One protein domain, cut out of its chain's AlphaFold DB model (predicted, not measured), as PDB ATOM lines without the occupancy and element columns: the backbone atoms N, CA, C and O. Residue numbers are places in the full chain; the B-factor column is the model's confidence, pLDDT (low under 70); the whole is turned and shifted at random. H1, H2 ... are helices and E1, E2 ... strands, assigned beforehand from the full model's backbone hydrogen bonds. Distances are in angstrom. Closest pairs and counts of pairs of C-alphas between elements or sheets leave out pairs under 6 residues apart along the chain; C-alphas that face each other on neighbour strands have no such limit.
ATOM      1  N   ASP A   5      24.182  46.369  25.603       80.69
ATOM      2  CA  ASP A   5      25.599  46.753  25.583       80.69
ATOM      3  C   ASP A   5      26.205  46.634  26.989       80.69
ATOM      4  O   ASP A   5      27.311  46.133  27.144       80.69
ATOM      5  N   ASN A   6      25.468  47.038  28.029       84.06
ATOM      6  CA  ASN A   6      25.955  46.985  29.409       84.06
ATOM      7  C   ASN A   6      26.072  45.553  29.936       84.06
ATOM      8  O   ASN A   6      26.986  45.290  30.707       84.06
ATOM      9  N   LEU A   7      25.168  44.655  29.527       81.62
ATOM     10  CA  LEU A   7      25.263  43.232  29.866       81.62
ATOM     11  C   LEU A   7      26.451  42.584  29.155       81.62
ATOM     12  O   LEU A   7      27.249  41.908  29.780       81.62
ATOM     13  N   LEU A   8      26.616  42.827  27.855       82.31
ATOM     14  CA  LEU A   8      27.701  42.209  27.093       82.31
ATOM     15  C   LEU A   8      29.085  42.693  27.543       82.31
ATOM     16  O   LEU A   8      30.025  41.908  27.560       82.31
ATOM     17  N   ARG A   9      29.203  43.953  27.976       83.25
ATOM     18  CA  ARG A   9      30.449  44.536  28.504       83.25
ATOM     19  C   ARG A   9      31.004  43.846  29.745       83.25
ATOM     20  O   ARG A   9      32.170  44.061  30.061       83.25
ATOM     21  N   THR A  10      30.205  43.063  30.470       80.50
ATOM     22  CA  THR A  10      30.707  42.337  31.646       80.50
ATOM     23  C   THR A  10      31.552  41.126  31.266       80.50
ATOM     24  O   THR A  10      32.277  40.623  32.117       80.50
ATOM     25  N   VAL A  11      31.467  40.667  30.013       77.94
ATOM     26  CA  VAL A  11      32.119  39.435  29.542       77.94
ATOM     27  C   VAL A  11      32.815  39.584  28.186       77.94
ATOM     28  O   VAL A  11      33.672  38.775  27.857       77.94
ATOM     29  N   VAL A  12      32.507  40.624  27.405       79.19
ATOM     30  CA  VAL A  12      33.128  40.907  26.103       79.19
ATOM     31  C   VAL A  12      33.655  42.340  26.061       79.19
ATOM     32  O   VAL A  12      32.968  43.287  26.445       79.19
ATOM     33  N   ALA A  13      34.862  42.516  25.520       77.25
ATOM     34  CA  ALA A  13      35.424  43.833  25.244       77.25
ATOM     35  C   ALA A  13      34.570  44.633  24.240       77.25
ATOM     36  O   ALA A  13      34.127  44.113  23.217       77.25
ATOM     37  N   ASP A  14      34.421  45.937  24.482       78.25
ATOM     38  CA  ASP A  14      33.616  46.842  23.647       78.25
ATOM     39  C   ASP A  14      33.994  46.826  22.159       78.25
ATOM     40  O   ASP A  14      33.133  46.966  21.291       78.25
ATOM     41  N   THR A  15      35.276  46.628  21.853       78.94
ATOM     42  CA  THR A  15      35.798  46.564  20.480       78.94
ATOM     43  C   THR A  15      35.267  45.376  19.685       78.94
ATOM     44  O   THR A  15      35.344  45.383  18.463       78.94
ATOM     45  N   ASN A  16      34.712  44.371  20.361       82.12
ATOM     46  CA  ASN A  16      34.209  43.150  19.744       82.12
ATOM     47  C   ASN A  16      32.676  43.136  19.639       82.12
ATOM     48  O   ASN A  16      32.114  42.154  19.156       82.12
ATOM     49  N   ILE A  17      31.998  44.201  20.086       84.94
ATOM     50  CA  ILE A  17      30.537  44.313  20.087       84.94
ATOM     51  C   ILE A  17      30.092  45.222  18.942       84.94
ATOM     52  O   ILE A  17      30.291  46.438  18.946       84.94
ATOM     53  N   TYR A  18      29.380  44.642  17.984       82.88
ATOM     54  CA  TYR A  18      28.905  45.334  16.795       82.88
ATOM     55  C   TYR A  18      27.387  45.482  16.813       82.88
ATOM     56  O   TYR A  18      26.629  44.569  17.144       82.88
ATOM     57  N   LYS A  19      26.930  46.662  16.388       79.94
ATOM     58  CA  LYS A  19      25.509  46.964  16.131       79.94
ATOM     59  C   LYS A  19      25.089  46.648  14.698       79.94
ATOM     60  O   LYS A  19      23.906  46.711  14.393       79.94
ATOM     61  N   SER A  20      26.066  46.358  13.842       77.06
ATOM     62  CA  SER A  20      25.900  46.111  12.417       77.06
ATOM     63  C   SER A  20      26.438  44.727  12.076       77.06
ATOM     64  O   SER A  20      27.598  44.416  12.348       77.06
ATOM     65  N   LYS A  21      25.571  43.922  11.473       79.31
ATOM     66  CA  LYS A  21      25.819  42.593  10.928       79.31
ATOM     67  C   LYS A  21      26.972  42.612   9.931       79.31
ATOM     68  O   LYS A  21      27.875  41.788  10.008       79.31
ATOM     69  N   LEU A  22      26.945  43.571   9.004       76.25
ATOM     70  CA  LEU A  22      27.926  43.674   7.924       76.25
ATOM     71  C   LEU A  22      29.289  44.153   8.412       76.25
ATOM     72  O   LEU A  22      30.306  43.745   7.854       76.25
ATOM     73  N   LEU A  23      29.317  45.009   9.437       77.19
ATOM     74  CA  LEU A  23      30.568  45.401  10.081       77.19
ATOM     75  C   LEU A  23      31.193  44.235  10.844       77.19
ATOM     76  O   LEU A  23      32.390  44.015  10.709       77.19
ATOM     77  N   ALA A  24      30.388  43.465  11.580       81.12
ATOM     78  CA  ALA A  24      30.882  42.277  12.267       81.12
ATOM     79  C   ALA A  24      31.474  41.264  11.277       81.12
ATOM     80  O   ALA A  24      32.574  40.778  11.488       81.12
ATOM     81  N   HIS A  25      30.796  41.015  10.152       81.19
ATOM     82  CA  HIS A  25      31.325  40.156   9.090       81.19
ATOM     83  C   HIS A  25      32.664  40.659   8.519       81.19
ATOM     84  O   HIS A  25      33.536  39.861   8.205       81.19
ATOM     85  N   LEU A  26      32.845  41.972   8.333       75.31
ATOM     86  CA  LEU A  26      34.102  42.525   7.807       75.31
ATOM     87  C   LEU A  26      35.291  42.275   8.725       75.31
ATOM     88  O   LEU A  26      36.371  41.919   8.263       75.31
ATOM     89  N   GLU A  27      35.089  42.527  10.014       80.19
ATOM     90  CA  GLU A  27      36.138  42.394  11.022       80.19
ATOM     91  C   GLU A  27      36.332  40.912  11.427       80.19
ATOM     92  O   GLU A  27      37.226  40.589  12.209       80.19
ATOM     93  N   TRP A  28      35.543  39.992  10.848       83.94
ATOM     94  CA  TRP A  28      35.661  38.551  11.046       83.94
ATOM     95  C   TRP A  28      36.775  37.934  10.185       83.94
ATOM     96  O   TRP A  28      36.566  37.449   9.066       83.94
ATOM     97  N   GLU A  29      37.989  37.926  10.735       71.62
ATOM     98  CA  GLU A  29      39.184  37.451  10.034       71.62
ATOM     99  C   GLU A  29      39.090  35.973   9.571       71.62
ATOM    100  O   GLU A  29      38.465  35.128  10.229       71.62
ATOM    101  N   PRO A  30      39.721  35.611   8.435       56.78
ATOM    102  CA  PRO A  30      39.905  34.219   8.024       56.78
ATOM    103  C   PRO A  30      40.820  33.501   9.030       56.78
ATOM    104  O   PRO A  30      42.036  33.633   8.975       56.78
ATOM    105  N   GLY A  31      40.227  32.789   9.990       57.91
ATOM    106  CA  GLY A  31      40.944  32.099  11.070       57.91
ATOM    107  C   GLY A  31      40.276  32.237  12.439       57.91
ATOM    108  O   GLY A  31      40.489  31.399  13.303       57.91
ATOM    109  N   SER A  32      39.412  33.239  12.625       62.84
ATOM    110  CA  SER A  32      38.529  33.313  13.796       62.84
ATOM    111  C   SER A  32      37.332  32.392  13.566       62.84
ATOM    112  O   SER A  32      36.625  32.549  12.572       62.84
ATOM    113  N   THR A  33      37.096  31.416  14.437       62.03
ATOM    114  CA  THR A  33      36.117  30.348  14.167       62.03
ATOM    115  C   THR A  33      34.664  30.738  14.435       62.03
ATOM    116  O   THR A  33      33.779  30.155  13.813       62.03
ATOM    117  N   HIS A  34      34.399  31.740  15.286       73.75
ATOM    118  CA  HIS A  34      33.049  31.957  15.823       73.75
ATOM    119  C   HIS A  34      32.619  33.433  15.807       73.75
ATOM    120  O   HIS A  34      33.281  34.300  16.385       73.75
ATOM    121  N   LEU A  35      31.462  33.712  15.196       85.50
ATOM    122  CA  LEU A  35      30.719  34.963  15.365       85.50
ATOM    123  C   LEU A  35      29.436  34.641  16.124       85.50
ATOM    124  O   LEU A  35      28.620  33.851  15.664       85.50
ATOM    125  N   LEU A  36      29.225  35.256  17.283       85.56
ATOM    126  CA  LEU A  36      28.000  35.059  18.050       85.56
ATOM    127  C   LEU A  36      27.022  36.199  17.835       85.56
ATOM    128  O   LEU A  36      27.398  37.356  17.649       85.56
ATOM    129  N   VAL A  37      25.737  35.883  17.908       80.12
ATOM    130  CA  VAL A  37      24.670  36.874  17.860       80.12
ATOM    131  C   VAL A  37      23.889  36.822  19.157       80.12
ATOM    132  O   VAL A  37      23.200  35.846  19.442       80.12
ATOM    133  N   ALA A  38      23.973  37.910  19.915       78.88
ATOM    134  CA  ALA A  38      23.174  38.139  21.106       78.88
ATOM    135  C   ALA A  38      21.890  38.876  20.716       78.88
ATOM    136  O   ALA A  38      21.937  39.982  20.165       78.88
ATOM    137  N   SER A  39      20.736  38.285  20.998       73.88
ATOM    138  CA  SER A  39      19.428  38.858  20.694       73.88
ATOM    139  C   SER A  39      18.578  38.967  21.952       73.88
ATOM    140  O   SER A  39      18.392  38.007  22.689       73.88
ATOM    141  N   SER A  40      17.978  40.135  22.134       65.50
ATOM    142  CA  SER A  40      16.779  40.322  22.955       65.50
ATOM    143  C   SER A  40      15.550  40.406  22.042       65.50
ATOM    144  O   SER A  40      15.671  40.313  20.818       65.50
ATOM    145  N   ILE A  41      14.371  40.653  22.621       61.19
ATOM    146  CA  ILE A  41      13.126  40.903  21.870       61.19
ATOM    147  C   ILE A  41      13.262  42.114  20.922       61.19
ATOM    148  O   ILE A  41      12.643  42.138  19.863       61.19
ATOM    149  N   ILE A  42      14.062  43.124  21.289       59.00
ATOM    150  CA  ILE A  42      14.079  44.438  20.614       59.00
ATOM    151  C   ILE A  42      15.434  44.740  19.959       59.00
ATOM    152  O   ILE A  42      15.510  45.471  18.974       59.00
ATOM    153  N   GLN A  43      16.528  44.211  20.506       66.88
ATOM    154  CA  GLN A  43      17.889  44.568  20.109       66.88
ATOM    155  C   GLN A  43      18.714  43.333  19.773       66.88
ATOM    156  O   GLN A  43      18.621  42.321  20.465       66.88
ATOM    157  N   LYS A  44      19.573  43.464  18.760       75.50
ATOM    158  CA  LYS A  44      20.577  42.467  18.382       75.50
ATOM    159  C   LYS A  44      21.978  43.060  18.450       75.50
ATOM    160  O   LYS A  44      22.160  44.248  18.155       75.50
ATOM    161  N   ARG A  45      22.952  42.244  18.837       83.94
ATOM    162  CA  ARG A  45      24.386  42.527  18.744       83.94
ATOM    163  C   ARG A  45      25.111  41.349  18.143       83.94
ATOM    164  O   ARG A  45      24.726  40.204  18.354       83.94
ATOM    165  N   TYR A  46      26.160  41.676  17.416       85.62
ATOM    166  CA  TYR A  46      27.052  40.724  16.783       85.62
ATOM    167  C   TYR A  46      28.377  40.803  17.524       85.62
ATOM    168  O   TYR A  46      28.888  41.897  17.756       85.62
ATOM    169  N   ILE A  47      28.876  39.662  17.959       85.75
ATOM    170  CA  ILE A  47      30.003  39.535  18.866       85.75
ATOM    171  C   ILE A  47      31.063  38.721  18.142       85.75
ATOM    172  O   ILE A  47      30.817  37.571  17.777       85.75
ATOM    173  N   LEU A  48      32.232  39.315  17.935       84.06
ATOM    174  CA  LEU A  48      33.379  38.590  17.401       84.06
ATOM    175  C   LEU A  48      34.175  37.986  18.550       84.06
ATOM    176  O   LEU A  48      34.697  38.716  19.393       84.06
ATOM    177  N   ILE A  49      34.273  36.660  18.575       75.69
ATOM    178  CA  ILE A  49      35.083  35.955  19.563       75.69
ATOM    179  C   ILE A  49      36.445  35.661  18.948       75.69
ATOM    180  O   ILE A  49      36.552  34.956  17.944       75.69
ATOM    181  N   LYS A  50      37.490  36.203  19.572       66.81
ATOM    182  CA  LYS A  50      38.858  35.698  19.429       66.81
ATOM    183  C   LYS A  50      39.063  34.670  20.555       66.81
ATOM    184  O   LYS A  50      38.498  34.852  21.625       66.81
ATOM    185  N   GLU A  51      39.732  33.561  20.250       59.06
ATOM    186  CA  GLU A  51      39.844  32.304  21.023       59.06
ATOM    187  C   GLU A  51      39.632  32.371  22.563       59.06
ATOM    188  O   GLU A  51      40.187  33.224  23.241       59.06
ATOM    189  N   ASN A  52      38.898  31.390  23.117       55.31
ATOM    190  CA  ASN A  52      38.847  30.968  24.538       55.31
ATOM    191  C   ASN A  52      38.493  31.983  25.653       55.31
ATOM    192  O   ASN A  52      38.621  31.633  26.826       55.31
ATOM    193  N   GLU A  53      38.019  33.195  25.361       57.69
ATOM    194  CA  GLU A  53      37.950  34.255  26.389       57.69
ATOM    195  C   GLU A  53      36.554  34.670  26.906       57.69
ATOM    196  O   GLU A  53      36.456  35.711  27.555       57.69
ATOM    197  N   VAL A  54      35.461  33.920  26.684       65.25
ATOM    198  CA  VAL A  54      34.122  34.410  27.100       65.25
ATOM    199  C   VAL A  54      33.253  33.365  27.814       65.25
ATOM    200  O   VAL A  54      32.721  32.445  27.196       65.25
ATOM    201  N   ASP A  55      33.006  33.560  29.114       68.25
ATOM    202  CA  ASP A  55      31.992  32.807  29.872       68.25
ATOM    203  C   ASP A  55      30.587  33.385  29.631       68.25
ATOM    204  O   ASP A  55      30.049  34.176  30.410       68.25
ATOM    205  N   ILE A  56      29.994  33.002  28.502       69.62
ATOM    206  CA  ILE A  56      28.647  33.426  28.088       69.62
ATOM    207  C   ILE A  56      27.570  32.799  28.976       69.62
ATOM    208  O   ILE A  56      26.498  33.380  29.122       69.62
ATOM    209  N   GLY A  57      27.859  31.660  29.617       65.50
ATOM    210  CA  GLY A  57      26.937  30.988  30.536       65.50
ATOM    211  C   GLY A  57      26.604  31.816  31.781       65.50
ATOM    212  O   GLY A  57      25.608  31.546  32.447       65.50
ATOM    213  N   SER A  58      27.403  32.845  32.074       67.88
ATOM    214  CA  SER A  58      27.159  33.806  33.152       67.88
ATOM    215  C   SER A  58      26.185  34.941  32.792       67.88
ATOM    216  O   SER A  58      25.791  35.713  33.672       67.88
ATOM    217  N   LEU A  59      25.799  35.077  31.517       68.88
ATOM    218  CA  LEU A  59      24.872  36.112  31.066       68.88
ATOM    219  C   LEU A  59      23.417  35.738  31.380       68.88
ATOM    220  O   LEU A  59      23.006  34.594  31.236       68.88
ATOM    221  N   ASP A  60      22.650  36.746  31.793       62.16
ATOM    222  CA  ASP A  60      21.225  36.686  32.144       62.16
ATOM    223  C   ASP A  60      20.377  35.915  31.100       62.16
ATOM    224  O   ASP A  60      20.486  36.177  29.897       62.16
ATOM    225  N   ASP A  61      19.481  35.029  31.569       65.62
ATOM    226  CA  ASP A  61      18.527  34.219  30.777       65.62
ATOM    227  C   ASP A  61      17.651  35.041  29.803       65.62
ATOM    228  O   ASP A  61      16.967  34.502  28.930       65.62
ATOM    229  N   SER A  62      17.634  36.367  29.944       66.12
ATOM    230  CA  SER A  62      16.934  37.298  29.056       66.12
ATOM    231  C   SER A  62      17.577  37.489  27.675       66.12
ATOM    232  O   SER A  62      16.957  38.119  26.805       66.12
ATOM    233  N   LEU A  63      18.785  36.965  27.444       72.25
ATOM    234  CA  LEU A  63      19.475  37.024  26.155       72.25
ATOM    235  C   LEU A  63      19.507  35.663  25.463       72.25
ATOM    236  O   LEU A  63      19.996  34.673  25.992       72.25
ATOM    237  N   TYR A  64      19.039  35.640  24.217       78.81
ATOM    238  CA  TYR A  64      19.179  34.484  23.347       78.81
ATOM    239  C   TYR A  64      20.456  34.601  22.519       78.81
ATOM    240  O   TYR A  64      20.663  35.606  21.831       78.81
ATOM    241  N   PHE A  65      21.271  33.549  22.535       80.62
ATOM    242  CA  PHE A  65      22.498  33.458  21.755       80.62
ATOM    243  C   PHE A  65      22.377  32.398  20.664       80.62
ATOM    244  O   PHE A  65      21.858  31.303  20.885       80.62
ATOM    245  N   TYR A  66      22.886  32.726  19.481       82.44
ATOM    246  CA  TYR A  66      23.147  31.748  18.435       82.44
ATOM    247  C   TYR A  66      24.475  32.043  17.753       82.44
ATOM    248  O   TYR A  66      24.961  33.176  17.752       82.44
ATOM    249  N   GLU A  67      25.051  31.007  17.171       83.75
ATOM    250  CA  GLU A  67      26.357  31.041  16.543       83.75
ATOM    251  C   GLU A  67      26.244  31.128  15.022       83.75
ATOM    252  O   GLU A  67      25.410  30.469  14.404       83.75
ATOM    253  N   VAL A  68      27.099  31.941  14.414       84.75
ATOM    254  CA  VAL A  68      27.330  32.004  12.974       84.75
ATOM    255  C   VAL A  68      28.690  31.376  12.694       84.75
ATOM    256  O   VAL A  68      29.705  31.804  13.252       84.75
ATOM    257  N   VAL A  69      28.705  30.374  11.821       84.44
ATOM    258  CA  VAL A  69      29.907  29.623  11.431       84.44
ATOM    259  C   VAL A  69      30.160  29.756   9.934       84.44
ATOM    260  O   VAL A  69      29.213  29.793   9.152       84.44
ATOM    261  N   LYS A  70      31.432  29.804   9.515       81.12
ATOM    262  CA  LYS A  70      31.784  29.847   8.081       81.12
ATOM    263  C   LYS A  70      31.380  28.562   7.359       81.12
ATOM    264  O   LYS A  70      30.985  28.602   6.204       81.12
ATOM    265  N   GLU A  71      31.429  27.437   8.069       76.69
ATOM    266  CA  GLU A  71      31.054  26.120   7.563       76.69
ATOM    267  C   GLU A  71      30.280  25.358   8.643       76.69
ATOM    268  O   GLU A  71      30.683  25.339   9.807       76.69
ATOM    269  N   LEU A  72      29.193  24.670   8.274       66.12
ATOM    270  CA  LEU A  72      28.359  23.911   9.221       66.12
ATOM    271  C   LEU A  72      29.116  22.816   9.987       66.12
ATOM    272  O   LEU A  72      28.636  22.351  11.020       66.12
ATOM    273  N   GLN A  73      30.271  22.383   9.488       69.19
ATOM    274  CA  GLN A  73      31.098  21.340  10.099       69.19
ATOM    275  C   GLN A  73      32.055  21.883  11.171       69.19
ATOM    276  O   GLN A  73      32.681  21.087  11.869       69.19
ATOM    277  N   ALA A  74      32.145  23.207  11.339       69.38
ATOM    278  CA  ALA A  74      32.948  23.807  12.394       69.38
ATOM    279  C   ALA A  74      32.448  23.371  13.790       69.38
ATOM    280  O   ALA A  74      31.233  23.206  13.988       69.38
ATOM    281  N   PRO A  75      33.364  23.165  14.759       70.06
ATOM    282  CA  PRO A  75      32.985  22.939  16.149       70.06
ATOM    283  C   PRO A  75      32.147  24.120  16.649       70.06
ATOM    284  O   PRO A  75      32.382  25.254  16.246       70.06
ATOM    285  N   THR A  76      31.157  23.852  17.496       70.31
ATOM    286  CA  THR A  76      30.321  24.897  18.098       70.31
ATOM    287  C   THR A  76      30.999  25.495  19.318       70.31
ATOM    288  O   THR A  76      31.659  24.769  20.068       70.31
ATOM    289  N   TYR A  77      30.784  26.785  19.559       75.06
ATOM    290  CA  TYR A  77      31.183  27.414  20.814       75.06
ATOM    291  C   TYR A  77      30.505  26.729  22.012       75.06
ATOM    292  O   TYR A  77      29.309  26.422  21.980       75.06
ATOM    293  N   GLU A  78      31.272  26.479  23.074       72.81
ATOM    294  CA  GLU A  78      30.777  25.791  24.266       72.81
ATOM    295  C   GLU A  78      29.580  26.544  24.879       72.81
ATOM    296  O   GLU A  78      29.610  27.759  25.062       72.81
ATOM    297  N   GLY A  79      28.491  25.822  25.157       69.88
ATOM    298  CA  GLY A  79      27.264  26.395  25.726       69.88
ATOM    299  C   GLY A  79      26.254  26.959  24.716       69.88
ATOM    300  O   GLY A  79      25.134  27.276  25.116       69.88
ATOM    301  N   ILE A  80      26.572  27.032  23.415       74.56
ATOM    302  CA  ILE A  80      25.627  27.469  22.373       74.56
ATOM    303  C   ILE A  80      25.089  26.269  21.590       74.56
ATOM    304  O   ILE A  80      25.832  25.520  20.966       74.56
ATOM    305  N   LEU A  81      23.765  26.095  21.601       67.50
ATOM    306  CA  LEU A  81      23.100  24.952  20.957       67.50
ATOM    307  C   LEU A  81      22.677  25.220  19.506       67.50
ATOM    308  O   LEU A  81      22.459  24.279  18.746       67.50
ATOM    309  N   ASN A  82      22.536  26.490  19.119       77.25
ATOM    310  CA  ASN A  82      21.988  26.883  17.822       77.25
ATOM    311  C   ASN A  82      23.065  27.509  16.939       77.25
ATOM    312  O   ASN A  82      23.686  28.492  17.341       77.25
ATOM    313  N   LYS A  83      23.217  26.985  15.718       82.00
ATOM    314  CA  LYS A  83      24.149  27.504  14.710       82.00
ATOM    315  C   LYS A  83      23.479  27.781  13.366       82.00
ATOM    316  O   LYS A  83      22.506  27.118  13.009       82.00
ATOM    317  N   ILE A  84      24.028  28.734  12.620       81.06
ATOM    318  CA  ILE A  84      23.654  29.071  11.243       81.06
ATOM    319  C   ILE A  84      24.919  29.268  10.400       81.06
ATOM    320  O   ILE A  84      25.918  29.801  10.882       81.06
ATOM    321  N   GLU A  85      24.885  28.823   9.148       83.00
ATOM    322  CA  GLU A  85      25.979  29.049   8.201       83.00
ATOM    323  C   GLU A  85      26.065  30.530   7.807       83.00
ATOM    324  O   GLU A  85      25.046  31.211   7.689       83.00
ATOM    325  N   GLU A  86      27.274  31.040   7.582       80.94
ATOM    326  CA  GLU A  86      27.533  32.426   7.184       80.94
ATOM    327  C   GLU A  86      26.715  32.836   5.953       80.94
ATOM    328  O   GLU A  86      26.098  33.901   5.965       80.94
ATOM    329  N   GLY A  87      26.651  31.988   4.921       72.94
ATOM    330  CA  GLY A  87      25.889  32.264   3.703       72.94
ATOM    331  C   GLY A  87      24.397  32.482   3.974       72.94
ATOM    332  O   GLY A  87      23.831  33.499   3.562       72.94
ATOM    333  N   ASP A  88      23.784  31.577   4.737       71.00
ATOM    334  CA  ASP A  88      22.372  31.656   5.132       71.00
ATOM    335  C   ASP A  88      22.110  32.833   6.069       71.00
ATOM    336  O   ASP A  88      21.116  33.555   5.936       71.00
ATOM    337  N   TRP A  89      23.026  33.066   7.010       77.44
ATOM    338  CA  TRP A  89      22.953  34.200   7.911       77.44
ATOM    339  C   TRP A  89      22.994  35.502   7.134       77.44
ATOM    340  O   TRP A  89      22.167  36.368   7.411       77.44
ATOM    341  N   LEU A  90      23.905  35.655   6.165       69.06
ATOM    342  CA  LEU A  90      24.028  36.821   5.292       69.06
ATOM    343  C   LEU A  90      22.795  37.005   4.400       69.06
ATOM    344  O   LEU A  90      22.341  38.145   4.258       69.06
ATOM    345  N   GLY A  91      22.212  35.931   3.867       68.94
ATOM    346  CA  GLY A  91      21.076  35.991   2.946       68.94
ATOM    347  C   GLY A  91      21.438  36.748   1.664       68.94
ATOM    348  O   GLY A  91      22.538  36.589   1.138       68.94
TER     349      GLY A  91
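What this domain is: This is residues 5 to 91 of the 250 residues of an uncharacterized protein of Bacillus saganii (UniProt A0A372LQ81). A small twisted sheet of four strands forms the core, with H2 and H3 packed over one face of it, while the long loops of residues 9 to 20, 50 to 63 and 70 to 82 wind round the outside. H1, a single short turn, only grazes the sheet. The printed part has 87 residues, with three named helices and four named strands in the order H1, H2, E1, E2, E3, E4, H3. The sheet runs E2, E1, E3, E4 and is mixed; the class is mixed, helices and strands, though under half of the residues are in named elements. The whole is compact and rounded, with a radius of gyration of the C-alphas of 11.9 A and spans of 29 by 24 by 23 A.

Where its parts are: H1 is residues 5 to 8, 5.2 A long, and begins at C-alpha 5 (25.599, 46.753, 25.583). H2 is residues 21 to 27, 10.3 A long. E1 is residues 34 to 39, 16.0 A, with C-alpha 34 at (33.049, 31.957, 15.823). E2, residues 44 to 49, is 15.9 A long, and E3, residues 64 to 69, is 16.8 A long. E4 is residues 83 to 85, 6.9 A, and H3, residues 86 to 90, 5.9 A, ends at C-alpha 90 (24.028, 36.821, 5.292).

How they stand to each other: The sheet is only just strongly twisted, its C-alphas lying up to 4.2 A off the best plane. E1 and E2 form a hairpin and are antiparallel at 157 degrees, with N 36 and O 47 2.9 A apart, within hydrogen-bond range. E1 and E3 are antiparallel at 153 degrees, with N 68 and O 35 at 2.7 A. E3 and E4 are parallel at 36 degrees, with N 84 and O 67 at 2.8 A. H2 is on the sheet at a height of 8.8 A, over E2, and runs along the strands, at 15 degrees to E2 on the local plane; the closest C-alphas of H2 and E2 are those of Ala 24 and Tyr 46, 6.1 A apart. H3 is on the same face at a height of 6.4 A and only just over E3, on which 3 of its 5 C-alphas fall; the closest C-alphas of E3 and H3 are those of Val 69 and Glu 86, 5.6 A apart. H2 and H3 are near each other, with 5 pairs of C-alphas within 10 A. In H2 and H3 every O i to N i+4 pair is within hydrogen-bond range; H1 is too short for such a pair.

The domain as a whole: The C-alphas farthest apart, those of Asn 6 and Gln 73, are 32.5 A apart. The printed part has no cut. The links from H1 to H2, E2 to E3 and E3 to E4 are long. The mean pLDDT of the printed part is 74.6, and 28 residues are under 70, among them residues 50 to 62.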